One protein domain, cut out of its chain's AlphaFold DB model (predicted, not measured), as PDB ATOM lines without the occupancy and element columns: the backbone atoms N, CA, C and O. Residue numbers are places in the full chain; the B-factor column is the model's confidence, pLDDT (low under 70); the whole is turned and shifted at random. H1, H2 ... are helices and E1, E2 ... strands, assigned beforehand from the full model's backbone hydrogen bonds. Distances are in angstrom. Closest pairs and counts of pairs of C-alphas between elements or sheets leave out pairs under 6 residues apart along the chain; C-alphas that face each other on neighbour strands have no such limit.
ATOM      1  N   LYS A 126      50.793 -25.780  22.156       78.38
ATOM      2  CA  LYS A 126      52.088 -26.460  22.184       78.38
ATOM      3  C   LYS A 126      52.435 -26.880  23.620       78.38
ATOM      4  O   LYS A 126      52.557 -26.017  24.487       78.38
ATOM      5  N   PRO A 127      52.641 -28.177  23.907       81.12
ATOM      6  CA  PRO A 127      53.042 -28.622  25.243       81.12
ATOM      7  C   PRO A 127      54.371 -28.004  25.709       81.12
ATOM      8  O   PRO A 127      55.313 -27.889  24.919       81.12
ATOM      9  N   ARG A 128      54.459 -27.663  27.001       83.75
ATOM     10  CA  ARG A 128      55.651 -27.109  27.672       83.75
ATOM     11  C   ARG A 128      56.106 -28.008  28.834       83.75
ATOM     12  O   ARG A 128      55.963 -27.627  29.995       83.75
ATOM     13  N   PRO A 129      56.669 -29.201  28.547       83.88
ATOM     14  CA  PRO A 129      57.075 -30.164  29.579       83.88
ATOM     15  C   PRO A 129      58.174 -29.628  30.510       83.88
ATOM     16  O   PRO A 129      58.328 -30.101  31.627       83.88
ATOM     17  N   ASP A 130      58.924 -28.616  30.070       82.19
ATOM     18  CA  ASP A 130      59.929 -27.903  30.863       82.19
ATOM     19  C   ASP A 130      59.336 -27.052  32.004       82.19
ATOM     20  O   ASP A 130      60.061 -26.612  32.903       82.19
ATOM     21  N   LEU A 131      58.026 -26.796  31.961       81.12
ATOM     22  CA  LEU A 131      57.290 -26.021  32.956       81.12
ATOM     23  C   LEU A 131      56.381 -26.893  33.836       81.12
ATOM     24  O   LEU A 131      55.937 -26.440  34.885       81.12
ATOM     25  N   GLU A 132      56.142 -28.150  33.463       83.81
ATOM     26  CA  GLU A 132      55.289 -29.061  34.229       83.81
ATOM     27  C   GLU A 132      55.898 -29.397  35.604       83.81
ATOM     28  O   GLU A 132      57.106 -29.573  35.756       83.81
ATOM     29  N   GLY A 133      55.051 -29.477  36.632       80.62
ATOM     30  CA  GLY A 133      55.443 -29.764  38.012       80.62
ATOM     31  C   GLY A 133      56.003 -28.567  38.789       80.62
ATOM     32  O   GLY A 133      56.397 -28.732  39.946       80.62
ATOM     33  N   LYS A 134      56.057 -27.366  38.199       84.31
ATOM     34  CA  LYS A 134      56.512 -26.155  38.899       84.31
ATOM     35  C   LYS A 134      55.480 -25.668  39.915       84.31
ATOM     36  O   LYS A 134      54.297 -25.979  39.837       84.31
ATOM     37  N   LYS A 135      55.936 -24.906  40.912       82.69
ATOM     38  CA  LYS A 135      55.042 -24.285  41.898       82.69
ATOM     39  C   LYS A 135      54.197 -23.209  41.221       82.69
ATOM     40  O   LYS A 135      54.741 -22.331  40.560       82.69
ATOM     41  N   SER A 136      52.888 -23.256  41.445       75.38
ATOM     42  CA  SER A 136      51.924 -22.361  40.795       75.38
ATOM     43  C   SER A 136      51.752 -21.002  41.494       75.38
ATOM     44  O   SER A 136      51.065 -20.139  40.967       75.38
ATOM     45  N   MET A 137      52.377 -20.802  42.665       77.81
ATOM     46  CA  MET A 137      52.172 -19.674  43.600       77.81
ATOM     47  C   MET A 137      50.767 -19.580  44.225       77.81
ATOM     48  O   MET A 137      50.514 -18.679  45.024       77.81
ATOM     49  N   PHE A 138      49.872 -20.524  43.922       77.81
ATOM     50  CA  PHE A 138      48.586 -20.668  44.600       77.81
ATOM     51  C   PHE A 138      48.697 -21.581  45.819       77.81
ATOM     52  O   PHE A 138      49.533 -22.485  45.874       77.81
ATOM     53  N   TYR A 139      47.792 -21.358  46.768       84.00
ATOM     54  CA  TYR A 139      47.661 -22.151  47.981       84.00
ATOM     55  C   TYR A 139      46.260 -22.748  48.054       84.00
ATOM     56  O   TYR A 139      45.271 -22.079  47.735       84.00
ATOM     57  N   ASP A 140      46.166 -23.991  48.509       81.06
ATOM     58  CA  ASP A 140      44.886 -24.583  48.868       81.06
ATOM     59  C   ASP A 140      44.373 -23.934  50.156       81.06
ATOM     60  O   ASP A 140      44.983 -24.064  51.214       81.06
ATOM     61  N   SER A 141      43.238 -23.240  50.108       77.25
ATOM     62  CA  SER A 141      42.684 -22.593  51.303       77.25
ATOM     63  C   SER A 141      42.182 -23.582  52.361       77.25
ATOM     64  O   SER A 141      42.001 -23.188  53.514       77.25
ATOM     65  N   GLN A 142      41.951 -24.849  51.998       80.25
ATOM     66  CA  GLN A 142      41.503 -25.889  52.924       80.25
ATOM     67  C   GLN A 142      42.671 -26.603  53.599       80.25
ATOM     68  O   GLN A 142      42.595 -26.875  54.798       80.25
ATOM     69  N   THR A 143      43.727 -26.928  52.847       82.50
ATOM     70  CA  THR A 143      44.878 -27.674  53.386       82.50
ATOM     71  C   THR A 143      46.041 -26.771  53.794       82.50
ATOM     72  O   THR A 143      46.816 -27.141  54.670       82.50
ATOM     73  N   GLY A 144      46.128 -25.563  53.230       84.12
ATOM     74  CA  GLY A 144      47.234 -24.623  53.416       84.12
ATOM     75  C   GLY A 144      48.462 -24.926  52.550       84.12
ATOM     76  O   GLY A 144      49.460 -24.216  52.660       84.12
ATOM     77  N   ASP A 145      48.403 -25.957  51.705       84.00
ATOM     78  CA  ASP A 145      49.545 -26.414  50.914       84.00
ATOM     79  C   ASP A 145      49.739 -25.586  49.639       84.00
ATOM     80  O   ASP A 145      48.779 -25.123  49.017       84.00
ATOM     81  N   GLU A 146      50.998 -25.443  49.217       85.56
ATOM     82  CA  GLU A 146      51.341 -24.883  47.907       85.56
ATOM     83  C   GLU A 146      50.927 -25.830  46.782       85.56
ATOM     84  O   GLU A 146      51.236 -27.024  46.799       85.56
ATOM     85  N   LEU A 147      50.264 -25.274  45.771       84.69
ATOM     86  CA  LEU A 147      49.771 -26.022  44.625       84.69
ATOM     87  C   LEU A 147      50.805 -26.066  43.493       84.69
ATOM     88  O   LEU A 147      51.544 -25.103  43.249       84.69
ATOM     89  N   PHE A 148      50.813 -27.168  42.746       83.38
ATOM     90  CA  PHE A 148      51.738 -27.412  41.636       83.38
ATOM     91  C   PHE A 148      51.032 -27.348  40.280       83.38
ATOM     92  O   PHE A 148      49.873 -27.718  40.151       83.38
ATOM     93  N   GLU A 149      51.747 -26.925  39.249       85.56
ATOM     94  CA  GLU A 149      51.296 -26.976  37.860       85.56
ATOM     95  C   GLU A 149      51.384 -28.422  37.359       85.56
ATOM     96  O   GLU A 149      52.448 -29.031  37.398       85.56
ATOM     97  N   VAL A 150      50.282 -29.008  36.890       85.44
ATOM     98  CA  VAL A 150      50.256 -30.407  36.414       85.44
ATOM     99  C   VAL A 150      50.396 -30.547  34.906       85.44
ATOM    100  O   VAL A 150      50.718 -31.626  34.420       85.44
ATOM    101  N   LYS A 151      50.121 -29.479  34.161       87.44
ATOM    102  CA  LYS A 151      50.289 -29.417  32.711       87.44
ATOM    103  C   LYS A 151      50.437 -27.958  32.310       87.44
ATOM    104  O   LYS A 151      49.740 -27.112  32.871       87.44
ATOM    105  N   VAL A 152      51.304 -27.682  31.343       85.94
ATOM    106  CA  VAL A 152      51.472 -26.336  30.791       85.94
ATOM    107  C   VAL A 152      51.419 -26.400  29.274       85.94
ATOM    108  O   VAL A 152      52.098 -27.212  28.640       85.94
ATOM    109  N   VAL A 153      50.577 -25.557  28.689       83.81
ATOM    110  CA  VAL A 153      50.394 -25.464  27.244       83.81
ATOM    111  C   VAL A 153      50.587 -24.019  26.818       83.81
ATOM    112  O   VAL A 153      49.941 -23.122  27.346       83.81
ATOM    113  N   ASP A 154      51.472 -23.808  25.856       80.31
ATOM    114  CA  ASP A 154      51.635 -22.540  25.157       80.31
ATOM    115  C   ASP A 154      50.523 -22.405  24.120       80.31
ATOM    116  O   ASP A 154      50.397 -23.222  23.201       80.31
ATOM    117  N   VAL A 155      49.692 -21.385  24.303       72.06
ATOM    118  CA  VAL A 155      48.689 -20.993  23.323       72.06
ATOM    119  C   VAL A 155      49.255 -19.808  22.575       72.06
ATOM    120  O   VAL A 155      49.224 -18.665  23.027       72.06
ATOM    121  N   THR A 156      49.804 -20.100  21.404       56.22
ATOM    122  CA  THR A 156      50.381 -19.074  20.555       56.22
ATOM    123  C   THR A 156      49.306 -18.494  19.644       56.22
ATOM    124  O   THR A 156      49.262 -18.771  18.448       56.22
ATOM    125  N   ASP A 157      48.439 -17.675  20.222       51.91
ATOM    126  CA  ASP A 157      47.547 -16.800  19.473       51.91
ATOM    127  C   ASP A 157      47.500 -15.432  20.132       51.91
ATOM    128  O   ASP A 157      46.782 -15.220  21.099       51.91
ATOM    129  N   LYS A 158      48.307 -14.505  19.632       50.16
ATOM    130  CA  LYS A 158      48.276 -13.124  20.102       50.16
ATOM    131  C   LYS A 158      47.942 -12.199  18.972       50.16
ATOM    132  O   LYS A 158      48.833 -11.543  18.442       50.16
ATOM    133  N   CYS A 159      46.674 -12.133  18.590       38.75
ATOM    134  CA  CYS A 159      46.186 -11.092  17.693       38.75
ATOM    135  C   CYS A 159      46.273  -9.711  18.380       38.75
ATOM    136  O   CYS A 159      45.274  -9.055  18.642       38.75
ATOM    137  N   ILE A 160      47.489  -9.280  18.722       38.09
ATOM    138  CA  ILE A 160      47.790  -8.005  19.342       38.09
ATOM    139  C   ILE A 160      48.152  -7.060  18.216       38.09
ATOM    140  O   ILE A 160      49.170  -7.202  17.531       38.09
ATOM    141  N   VAL A 161      47.281  -6.078  18.045       36.69
ATOM    142  CA  VAL A 161      47.537  -4.869  17.275       36.69
ATOM    143  C   VAL A 161      48.457  -3.966  18.107       36.69
ATOM    144  O   VAL A 161      48.063  -2.891  18.516       36.69
ATOM    145  N   ASP A 162      49.684  -4.410  18.366       37.72
ATOM    146  CA  ASP A 162      50.803  -3.531  18.733       37.72
ATOM    147  C   ASP A 162      51.810  -3.657  17.596       37.72
ATOM    148  O   ASP A 162      52.929  -4.146  17.731       37.72
ATOM    149  N   VAL A 163      51.342  -3.303  16.403       38.78
ATOM    150  CA  VAL A 163      52.237  -3.002  15.301       38.78
ATOM    151  C   VAL A 163      52.692  -1.572  15.531       38.78
ATOM    152  O   VAL A 163      52.118  -0.630  14.984       38.78
ATOM    153  N   GLU A 164      53.724  -1.390  16.347       38.88
ATOM    154  CA  GLU A 164      54.514  -0.180  16.184       38.88
ATOM    155  C   GLU A 164      55.227  -0.310  14.840       38.88
ATOM    156  O   GLU A 164      55.948  -1.269  14.556       38.88
ATOM    157  N   THR A 165      54.911   0.628  13.953       37.03
ATOM    158  CA  THR A 165      55.709   0.830  12.755       37.03
ATOM    159  C   THR A 165      56.868   1.694  13.204       37.03
ATOM    160  O   THR A 165      56.659   2.860  13.554       37.03
ATOM    161  N   ASP A 166      58.072   1.133  13.226       37.06
ATOM    162  CA  ASP A 166      59.271   1.950  13.346       37.06
ATOM    163  C   ASP A 166      59.228   2.988  12.211       37.06
ATOM    164  O   ASP A 166      59.223   2.643  11.026       37.06
ATOM    165  N   ARG A 167      59.104   4.268  12.580       37.84
ATOM    166  CA  ARG A 167      58.914   5.371  11.628       37.84
ATOM    167  C   ARG A 167      60.125   5.585  10.721       37.84
ATOM    168  O   ARG A 167      59.960   6.208   9.677       37.84
ATOM    169  N   GLU A 168      61.303   5.095  11.099       36.34
ATOM    170  CA  GLU A 168      62.529   5.234  10.312       36.34
ATOM    171  C   GLU A 168      62.756   4.043   9.376       36.34
ATOM    172  O   GLU A 168      63.272   4.229   8.274       36.34
ATOM    173  N   THR A 169      62.346   2.832   9.772       38.09
ATOM    174  CA  THR A 169      62.640   1.603   9.009       38.09
ATOM    175  C   THR A 169      61.426   0.946   8.351       38.09
ATOM    176  O   THR A 169      61.595   0.059   7.516       38.09
ATOM    177  N   GLY A 170      60.197   1.337   8.711       33.41
ATOM    178  CA  GLY A 170      58.967   0.705   8.220       33.41
ATOM    179  C   GLY A 170      58.758  -0.733   8.717       33.41
ATOM    180  O   GLY A 170      57.841  -1.415   8.257       33.41
ATOM    181  N   ARG A 171      59.599  -1.220   9.644       33.59
ATOM    182  CA  ARG A 171      59.490  -2.572  10.204       33.59
ATOM    183  C   ARG A 171      58.323  -2.675  11.179       33.59
ATOM    184  O   ARG A 171      58.129  -1.819  12.038       33.59
ATOM    185  N   LEU A 172      57.594  -3.785  11.063       37.97
ATOM    186  CA  LEU A 172      56.579  -4.213  12.022       37.97
ATOM    187  C   LEU A 172      57.301  -4.831  13.231       37.97
ATOM    188  O   LEU A 172      57.762  -5.971  13.147       37.97
ATOM    189  N   THR A 173      57.422  -4.109  14.344       39.88
ATOM    190  CA  THR A 173      57.953  -4.668  15.596       39.88
ATOM    191  C   THR A 173      56.795  -5.165  16.447       39.88
ATOM    192  O   THR A 173      56.168  -4.395  17.163       39.88
ATOM    193  N   GLY A 174      56.470  -6.453  16.331       43.53
ATOM    194  CA  GLY A 174      55.565  -7.116  17.268       43.53
ATOM    195  C   GLY A 174      56.374  -7.724  18.407       43.53
ATOM    196  O   GLY A 174      57.305  -8.484  18.145       43.53
ATOM    197  N   ASN A 175      56.038  -7.405  19.654       45.44
ATOM    198  CA  ASN A 175      56.584  -8.132  20.795       45.44
ATOM    199  C   ASN A 175      55.894  -9.500  20.874       45.44
ATOM    200  O   ASN A 175      54.674  -9.566  21.047       45.44
ATOM    201  N   ASP A 176      56.669 -10.580  20.755       47.91
ATOM    202  CA  ASP A 176      56.202 -11.940  21.023       47.91
ATOM    203  C   ASP A 176      55.826 -12.013  22.503       47.91
ATOM    204  O   ASP A 176      56.680 -12.167  23.376       47.91
ATOM    205  N   ARG A 177      54.545 -11.839  22.817       54.53
ATOM    206  CA  ARG A 177      54.069 -12.133  24.161       54.53
ATOM    207  C   ARG A 177      53.697 -13.636  24.183       54.53
ATOM    208  O   ARG A 177      53.084 -14.144  23.248       54.53
ATOM    209  N   GLU A 178      54.006 -14.364  25.250       65.00
ATOM    210  CA  GLU A 178      53.606 -15.782  25.393       65.00
ATOM    211  C   GLU A 178      52.323 -15.867  26.240       65.00
ATOM    212  O   GLU A 178      52.197 -15.122  27.216       65.00
ATOM    213  N   VAL A 179      51.336 -16.689  25.848       74.25
ATOM    214  CA  VAL A 179      50.240 -17.102  26.750       74.25
ATOM    215  C   VAL A 179      50.480 -18.549  27.137       74.25
ATOM    216  O   VAL A 179      50.564 -19.425  26.279       74.25
ATOM    217  N   LEU A 180      50.552 -18.809  28.434       82.38
ATOM    218  CA  LEU A 180      50.651 -20.146  28.987       82.38
ATOM    219  C   LEU A 180      49.359 -20.472  29.731       82.38
ATOM    220  O   LEU A 180      48.936 -19.737  30.621       82.38
ATOM    221  N   LEU A 181      48.755 -21.601  29.385       86.75
ATOM    222  CA  LEU A 181      47.706 -22.229  30.173       86.75
ATOM    223  C   LEU A 181      48.360 -23.222  31.129       86.75
ATOM    224  O   LEU A 181      48.863 -24.260  30.692       86.75
ATOM    225  N   ALA A 182      48.353 -22.904  32.420       87.56
ATOM    226  CA  ALA A 182      48.837 -23.779  33.478       87.56
ATOM    227  C   ALA A 182      47.655 -24.392  34.235       87.56
ATOM    228  O   ALA A 182      46.776 -23.693  34.731       87.56
ATOM    229  N   TYR A 183      47.627 -25.715  34.340       87.69
ATOM    230  CA  TYR A 183      46.579 -26.434  35.062       87.69
ATOM    231  C   TYR A 183      47.044 -26.706  36.485       87.69
ATOM    232  O   TYR A 183      48.132 -27.245  36.675       87.69
ATOM    233  N   VAL A 184      46.231 -26.350  37.474       87.62
ATOM    234  CA  VAL A 184      46.594 -26.421  38.894       87.62
ATOM    235  C   VAL A 184      45.517 -27.209  39.650       87.62
ATOM    236  O   VAL A 184      44.364 -26.768  39.702       87.62
ATOM    237  N   PRO A 185      45.836 -28.381  40.227       85.06
ATOM    238  CA  PRO A 185      44.897 -29.147  41.024       85.06
ATOM    239  C   PRO A 185      44.758 -28.506  42.406       85.06
ATOM    240  O   PRO A 185      45.721 -27.977  42.955       85.06
ATOM    241  N   TYR A 186      43.566 -28.586  42.982       82.94
ATOM    242  CA  TYR A 186      43.293 -28.134  44.346       82.94
ATOM    243  C   TYR A 186      42.188 -28.996  44.973       82.94
ATOM    244  O   TYR A 186      41.533 -29.776  44.275       82.94
ATOM    245  N   SER A 187      41.935 -28.847  46.273       78.62
ATOM    246  CA  SER A 187      40.940 -29.625  47.032       78.62
ATOM    247  C   SER A 187      39.542 -29.660  46.406       78.62
ATOM    248  O   SER A 187      38.820 -30.645  46.552       78.62
ATOM    249  N   GLY A 188      39.149 -28.608  45.683       76.69
ATOM    250  CA  GLY A 188      37.847 -28.502  45.023       76.69
ATOM    251  C   GLY A 188      37.824 -28.870  43.535       76.69
ATOM    252  O   GLY A 188      36.772 -28.702  42.918       76.69
ATOM    253  N   GLY A 189      38.931 -29.335  42.944       82.75
ATOM    254  CA  GLY A 189      38.991 -29.734  41.534       82.75
ATOM    255  C   GLY A 189      40.249 -29.260  40.803       82.75
ATOM    256  O   GLY A 189      41.368 -29.542  41.222       82.75
ATOM    257  N   MET A 190      40.059 -28.572  39.672       85.50
ATOM    258  CA  MET A 190      41.140 -28.071  38.816       85.50
ATOM    259  C   MET A 190      40.909 -26.599  38.473       85.50
ATOM    260  O   MET A 190      39.797 -26.196  38.116       85.50
ATOM    261  N   LEU A 191      41.976 -25.815  38.553       87.19
ATOM    262  CA  LEU A 191      42.041 -24.444  38.076       87.19
ATOM    263  C   LEU A 191      42.841 -24.394  36.771       87.19
ATOM    264  O   LEU A 191      43.782 -25.165  36.582       87.19
ATOM    265  N   CYS A 192      42.465 -23.490  35.875       88.06
ATOM    266  CA  CYS A 192      43.277 -23.081  34.738       88.06
ATOM    267  C   CYS A 192      43.782 -21.670  35.021       88.06
ATOM    268  O   CYS A 192      42.978 -20.749  35.158       88.06
ATOM    269  N   ASP A 193      45.093 -21.515  35.114       86.62
ATOM    270  CA  ASP A 193      45.758 -20.231  35.248       86.62
ATOM    271  C   ASP A 193      46.287 -19.775  33.887       86.62
ATOM    272  O   ASP A 193      47.042 -20.491  33.227       86.62
ATOM    273  N   ILE A 194      45.842 -18.601  33.446       85.19
ATOM    274  CA  ILE A 194      46.207 -18.005  32.159       85.19
ATOM    275  C   ILE A 194      47.315 -16.990  32.411       85.19
ATOM    276  O   ILE A 194      47.047 -15.839  32.775       85.19
ATOM    277  N   LYS A 195      48.560 -17.423  32.215       78.38
ATOM    278  CA  LYS A 195      49.753 -16.600  32.410       78.38
ATOM    279  C   LYS A 195      50.141 -15.920  31.112       78.38
ATOM    280  O   LYS A 195      50.267 -16.565  30.077       78.38
ATOM    281  N   GLU A 196      50.374 -14.624  31.180       73.25
ATOM    282  CA  GLU A 196      50.963 -13.855  30.096       73.25
ATOM    283  C   GLU A 196      52.261 -13.232  30.586       73.25
ATOM    284  O   GLU A 196      52.252 -12.494  31.570       73.25
ATOM    285  N   SER A 197      53.354 -13.517  29.876       61.31
ATOM    286  CA  SER A 197      54.635 -12.861  30.123       61.31
ATOM    287  C   SER A 197      54.864 -11.762  29.089       61.31
ATOM    288  O   SER A 197      54.813 -12.006  27.877       61.31
ATOM    289  N   TYR A 198      55.099 -10.544  29.579       50.88
ATOM    290  CA  TYR A 198      55.493  -9.382  28.787       50.88
ATOM    291  C   TYR A 198      56.800  -8.808  29.328       50.88
ATOM    292  O   TYR A 198      56.776  -8.097  30.326       50.88
ATOM    293  N   GLY A 199      57.944  -9.097  28.697       43.81
ATOM    294  CA  GLY A 199      59.206  -8.403  29.003       43.81
ATOM    295  C   GLY A 199      59.562  -8.302  30.500       43.81
ATOM    296  O   GLY A 199      60.150  -7.304  30.907       43.81
ATOM    297  N   GLY A 200      59.173  -9.290  31.322       41.41
ATOM    298  CA  GLY A 200      59.383  -9.303  32.779       41.41
ATOM    299  C   GLY A 200      58.190  -8.891  33.661       41.41
ATOM    300  O   GLY A 200      58.325  -8.912  34.882       41.41
ATOM    301  N   LEU A 201      57.032  -8.540  33.090       44.53
ATOM    302  CA  LEU A 201      55.755  -8.382  33.796       44.53
ATOM    303  C   LEU A 201      54.873  -9.605  33.529       44.53
ATOM    304  O   LEU A 201      54.380  -9.789  32.414       44.53
ATOM    305  N   ASP A 202      54.677 -10.426  34.559       60.84
ATOM    306  CA  ASP A 202      53.806 -11.598  34.497       60.84
ATOM    307  C   ASP A 202      52.413 -11.231  35.021       60.84
ATOM    308  O   ASP A 202      52.239 -10.864  36.187       60.84
ATOM    309  N   THR A 203      51.406 -11.334  34.155       66.25
ATOM    310  CA  THR A 203      49.995 -11.230  34.555       66.25
ATOM    311  C   THR A 203      49.375 -12.620  34.560       66.25
ATOM    312  O   THR A 203      49.634 -13.427  33.669       66.25
ATOM    313  N   SER A 204      48.568 -12.921  35.576       74.69
ATOM    314  CA  SER A 204      47.883 -14.210  35.706       74.69
ATOM    315  C   SER A 204      46.422 -13.998  36.069       74.69
ATOM    316  O   SER A 204      46.076 -13.079  36.815       74.69
ATOM    317  N   GLN A 205      45.557 -14.840  35.512       82.88
ATOM    318  CA  GLN A 205      44.165 -14.922  35.918       82.88
ATOM    319  C   GLN A 205      43.731 -16.377  35.955       82.88
ATOM    320  O   GLN A 205      43.939 -17.135  35.007       82.88
ATOM    321  N   THR A 206      43.080 -16.738  37.054       85.38
ATOM    322  CA  THR A 206      42.781 -18.124  37.377       85.38
ATOM    323  C   THR A 206      41.288 -18.389  37.314       85.38
ATOM    324  O   THR A 206      40.489 -17.691  37.940       85.38
ATOM    325  N   PHE A 207      40.909 -19.444  36.600       86.25
ATOM    326  CA  PHE A 207      39.524 -19.856  36.427       86.25
ATOM    327  C   PHE A 207      39.305 -21.278  36.927       86.25
ATOM    328  O   PHE A 207      40.111 -22.176  36.691       86.25
ATOM    329  N   ASN A 208      38.172 -21.515  37.585       85.56
ATOM    330  CA  ASN A 208      37.755 -22.866  37.939       85.56
ATOM    331  C   ASN A 208      37.177 -23.571  36.712       85.56
ATOM    332  O   ASN A 208      36.122 -23.173  36.221       85.56
ATOM    333  N   ILE A 209      37.820 -24.650  36.266       82.38
ATOM    334  CA  ILE A 209      37.441 -25.357  35.035       82.38
ATOM    335  C   ILE A 209      36.019 -25.926  35.127       82.38
ATOM    336  O   ILE A 209      35.274 -25.877  34.155       82.38
ATOM    337  N   GLY A 210      35.592 -26.391  36.305       78.19
ATOM    338  CA  GLY A 210      34.243 -26.928  36.514       78.19
ATOM    339  C   GLY A 210      33.127 -25.877  36.474       78.19
ATOM    340  O   GLY A 210      31.952 -26.237  36.451       78.19
ATOM    341  N   ARG A 211      33.475 -24.585  36.491       80.06
ATOM    342  CA  ARG A 211      32.537 -23.453  36.403       80.06
ATOM    343  C   ARG A 211      32.858 -22.509  35.243       80.06
ATOM    344  O   ARG A 211      32.232 -21.459  35.133       80.06
ATOM    345  N   LEU A 212      33.831 -22.864  34.406       82.50
ATOM    346  CA  LEU A 212      34.298 -22.025  33.317       82.50
ATOM    347  C   LEU A 212      33.217 -21.935  32.237       82.50
ATOM    348  O   LEU A 212      32.810 -22.948  31.664       82.50
ATOM    349  N   SER A 213      32.782 -20.712  31.943       81.81
ATOM    350  CA  SER A 213      31.818 -20.422  30.887       81.81
ATOM    351  C   SER A 213      32.416 -19.427  29.897       81.81
ATOM    352  O   SER A 213      32.934 -18.401  30.340       81.81
ATOM    353  N   PRO A 214      32.290 -19.658  28.577       72.19
ATOM    354  CA  PRO A 214      32.713 -18.680  27.576       72.19
ATOM    355  C   PRO A 214      31.887 -17.382  27.627       72.19
ATOM    356  O   PRO A 214      32.305 -16.364  27.089       72.19
ATOM    357  N   ASN A 215      30.736 -17.397  28.309       79.94
ATOM    358  CA  ASN A 215      29.866 -16.235  28.477       79.94
ATOM    359  C   ASN A 215      30.182 -15.400  29.728       79.94
ATOM    360  O   ASN A 215      29.583 -14.337  29.897       79.94
ATOM    361  N   ASP A 216      31.080 -15.863  30.604       85.75
ATOM    362  CA  ASP A 216      31.486 -15.118  31.798       85.75
ATOM    363  C   ASP A 216      32.211 -13.822  31.406       85.75
ATOM    364  O   ASP A 216      33.123 -13.836  30.581       85.75
ATOM    365  N   GLU A 217      31.799 -12.691  31.982       83.50
ATOM    366  CA  GLU A 217      32.320 -11.370  31.609       83.50
ATOM    367  C   GLU A 217      33.830 -11.258  31.860       83.50
ATOM    368  O   GLU A 217      34.563 -10.792  30.989       83.50
ATOM    369  N   GLY A 218      34.314 -11.757  33.001       81.31
ATOM    370  CA  GLY A 218      35.738 -11.734  33.336       81.31
ATOM    371  C   GLY A 218      36.570 -12.607  32.399       81.31
ATOM    372  O   GLY A 218      37.671 -12.223  32.009       81.31
ATOM    373  N   PHE A 219      36.031 -13.758  31.991       82.62
ATOM    374  CA  PHE A 219      36.671 -14.622  31.003       82.62
ATOM    375  C   PHE A 219      36.693 -13.999  29.602       82.62
ATOM    376  O   PHE A 219      37.723 -14.045  28.931       82.62
ATOM    377  N   ARG A 220      35.597 -13.365  29.170       77.25
ATOM    378  CA  ARG A 220      35.518 -12.678  27.871       77.25
ATOM    379  C   ARG A 220      36.475 -11.498  27.778       77.25
ATOM    380  O   ARG A 220      37.120 -11.340  26.746       77.25
ATOM    381  N   ILE A 221      36.581 -10.699  28.843       74.06
ATOM    382  CA  ILE A 221      37.558  -9.607  28.927       74.06
ATOM    383  C   ILE A 221      38.966 -10.177  28.769       74.06
ATOM    384  O   ILE A 221      39.704  -9.732  27.898       74.06
ATOM    385  N   ARG A 222      39.309 -11.236  29.514       76.81
ATOM    386  CA  ARG A 222      40.649 -11.827  29.431       76.81
ATOM    387  C   ARG A 222      40.960 -12.433  28.070       76.81
ATOM    388  O   ARG A 222      42.070 -12.259  27.579       76.81
ATOM    389  N   ALA A 223      40.003 -13.140  27.473       72.75
ATOM    390  CA  ALA A 223      40.128 -13.679  26.124       72.75
ATOM    391  C   ALA A 223      40.380 -12.548  25.112       72.75
ATOM    392  O   ALA A 223      41.316 -12.624  24.319       72.75
ATOM    393  N   SER A 224      39.629 -11.447  25.221       67.69
ATOM    394  CA  SER A 224      39.838 -10.246  24.412       67.69
ATOM    395  C   SER A 224      41.214  -9.607  24.643       67.69
ATOM    396  O   SER A 224      41.850  -9.210  23.670       67.69
ATOM    397  N   ASP A 225      41.693  -9.525  25.888       69.44
ATOM    398  CA  ASP A 225      43.000  -8.938  26.232       69.44
ATOM    399  C   ASP A 225      44.169  -9.713  25.612       69.44
ATOM    400  O   ASP A 225      45.175  -9.120  25.221       69.44
ATOM    401  N   ILE A 226      44.035 -11.039  25.499       67.00
ATOM    402  CA  ILE A 226      45.027 -11.888  24.826       67.00
ATOM    403  C   ILE A 226      44.775 -12.017  23.314       67.00
ATOM    404  O   ILE A 226      45.570 -12.644  22.620       67.00
ATOM    405  N   GLY A 227      43.715 -11.390  22.791       61.50
ATOM    406  CA  GLY A 227      43.380 -11.376  21.366       61.50
ATOM    407  C   GLY A 227      42.785 -12.684  20.841       61.50
ATOM    408  O   GLY A 227      42.964 -12.981  19.661       61.50
ATOM    409  N   MET A 228      42.098 -13.449  21.694       67.75
ATOM    410  CA  MET A 228      41.527 -14.759  21.379       67.75
ATOM    411  C   MET A 228      40.001 -14.760  21.541       67.75
ATOM    412  O   MET A 228      39.455 -14.136  22.454       67.75
ATOM    413  N   ASP A 229      39.300 -15.495  20.676       67.12
ATOM    414  CA  ASP A 229      37.861 -15.713  20.840       67.12
ATOM    415  C   ASP A 229      37.569 -16.491  22.148       67.12
ATOM    416  O   ASP A 229      38.230 -17.503  22.416       67.12
ATOM    417  N   PRO A 230      36.598 -16.060  22.980       70.50
ATOM    418  CA  PRO A 230      36.288 -16.732  24.239       70.50
ATOM    419  C   PRO A 230      35.821 -18.185  24.074       70.50
ATOM    420  O   PRO A 230      36.200 -19.040  24.876       70.50
ATOM    421  N   GLU A 231      35.012 -18.504  23.062       69.06
ATOM    422  CA  GLU A 231      34.538 -19.878  22.840       69.06
ATOM    423  C   GLU A 231      35.693 -20.791  22.432       69.06
ATOM    424  O   GLU A 231      35.800 -21.928  22.903       69.06
ATOM    425  N   LEU A 232      36.611 -20.273  21.619       67.62
ATOM    426  CA  LEU A 232      37.814 -20.996  21.238       67.62
ATOM    427  C   LEU A 232      38.766 -21.196  22.421       67.62
ATOM    428  O   LEU A 232      39.236 -22.312  22.640       67.62
ATOM    429  N   LEU A 233      39.041 -20.148  23.204       74.44
ATOM    430  CA  LEU A 233      39.879 -20.254  24.400       74.44
ATOM    431  C   LEU A 233      39.297 -21.288  25.372       74.44
ATOM    432  O   LEU A 233      40.029 -22.117  25.915       74.44
ATOM    433  N   HIS A 234      37.973 -21.291  25.541       77.81
ATOM    434  CA  HIS A 234      37.265 -22.300  26.327       77.81
ATOM    435  C   HIS A 234      37.490 -23.709  25.773       77.81
ATOM    436  O   HIS A 234      37.890 -24.600  26.523       77.81
ATOM    437  N   ALA A 235      37.316 -23.906  24.464       73.69
ATOM    438  CA  ALA A 235      37.531 -25.194  23.813       73.69
ATOM    439  C   ALA A 235      38.977 -25.696  23.973       73.69
ATOM    440  O   ALA A 235      39.185 -26.872  24.279       73.69
ATOM    441  N   VAL A 236      39.974 -24.814  23.836       75.06
ATOM    442  CA  VAL A 236      41.394 -25.144  24.035       75.06
ATOM    443  C   VAL A 236      41.665 -25.550  25.483       75.06
ATOM    444  O   VAL A 236      42.354 -26.552  25.708       75.06
ATOM    445  N   ILE A 237      41.103 -24.825  26.459       80.25
ATOM    446  CA  ILE A 237      41.219 -25.156  27.886       80.25
ATOM    447  C   ILE A 237      40.592 -26.525  28.167       80.25
ATOM    448  O   ILE A 237      41.224 -27.385  28.776       80.25
ATOM    449  N   VAL A 238      39.369 -26.767  27.693       78.00
ATOM    450  CA  VAL A 238      38.656 -28.034  27.917       78.00
ATOM    451  C   VAL A 238      39.373 -29.209  27.252       78.00
ATOM    452  O   VAL A 238      39.499 -30.269  27.863       78.00
ATOM    453  N   ALA A 239      39.886 -29.033  26.033       76.00
ATOM    454  CA  ALA A 239      40.614 -30.078  25.315       76.00
ATOM    455  C   ALA A 239      41.946 -30.445  25.987       76.00
ATOM    456  O   ALA A 239      42.424 -31.574  25.846       76.00
ATOM    457  N   ASN A 240      42.555 -29.503  26.710       77.31
ATOM    458  CA  ASN A 240      43.847 -29.699  27.352       77.31
ATOM    459  C   ASN A 240      43.787 -29.985  28.840       77.31
ATOM    460  O   ASN A 240      44.793 -30.483  29.360       77.31
ATOM    461  N   ALA A 241      42.657 -29.707  29.489       78.19
ATOM    462  CA  ALA A 241      42.441 -30.007  30.888       78.19
ATOM    463  C   ALA A 241      42.825 -31.470  31.152       78.19
ATOM    464  O   ALA A 241      42.304 -32.375  30.489       78.19
TER     465      ALA A 241
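This is residues 126 to 241 of the 263 residues of an uncharacterized protein of Candidatus Woesebacteria bacterium GWA1_42_12 (UniProt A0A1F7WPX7). A twisted four-stranded sheet, E3 to E6, makes the wall of this domain, with H2 packed slantwise over one face and the small hairpin of E1 and E2 partly face to face with the other. H1 lies near the edge strand E6, and a long loop, residues 155 to 177, reaches away from the body and gives it much of its length. The printed part has 116 residues, with elements in the order E1 E2 E3 E4 E5 E6 H1 H2, of mixed class; both sheets are antiparallel, the larger ordered E3 - E4 - E5 - E6. It is only just compact, close to loose, with a radius of gyration of the C-alphas of 15.8 A, and elongated, spanning 57 by 30 by 22 A.

Start with E4, residues 178 to 186, and E5, residues 189 to 198, a hairpin where N 182 and O 193 are 2.9 A apart, within hydrogen-bond range. E3, residues 151 to 154, is the antiparallel neighbour of E4, with N 153 and O 181 2.9 A apart; E6, residues 201 to 208, is the antiparallel neighbour of E5, with N 194 and O 205 2.9 A apart, and E3 and E6 are the edge strands of this sheet. These four form a meander, each strand the antiparallel neighbour of the one before. E1, residues 135 to 139, and E2, residues 146 to 148, form a hairpin, with N 136 and O 147 2.9 A apart. The two sheets make a sandwich, two sheets face to face, with strands at 59 degrees; the closest C-alphas of E2 and E4, Phe 148 and Val 184, are 5.9 A apart. H2, residues 230 to 240, is on the larger sheet at a height of 10.9 A, over E4 and only just over E5, on which 3 of its C-alphas fall; it runs slantwise, at 57 degrees to E4 on the local plane. H1, residues 217 to 225, only grazes that sheet with residues 218 to 223. H1 and H2 touch about perpendicular, at 89 degrees, closest at the C-alphas of Ala 223 and Pro 230, 5.3 A. In both helices every O i to N i+4 pair is within hydrogen-bond range.

Find C-alpha 135 at (55.042, -24.285, 41.898), where E1 begins. E5 runs 29.1 A from C-alpha 189 at (38.991, -29.734, 41.534); E4 measures 24.9 A and E6 23.5 A. H2 ends at C-alpha 240, (43.847, -29.699, 27.352), after 15.3 A.

The farthest C-alphas, Thr 143 and Glu 168, are 57.0 A apart. The printed part has no cut; the one long link is E3 to E4. Mean pLDDT of the printed part is 70.7, with residues 156 to 178, 197 to 203, 224 to 229 and 231 to 232 under 70.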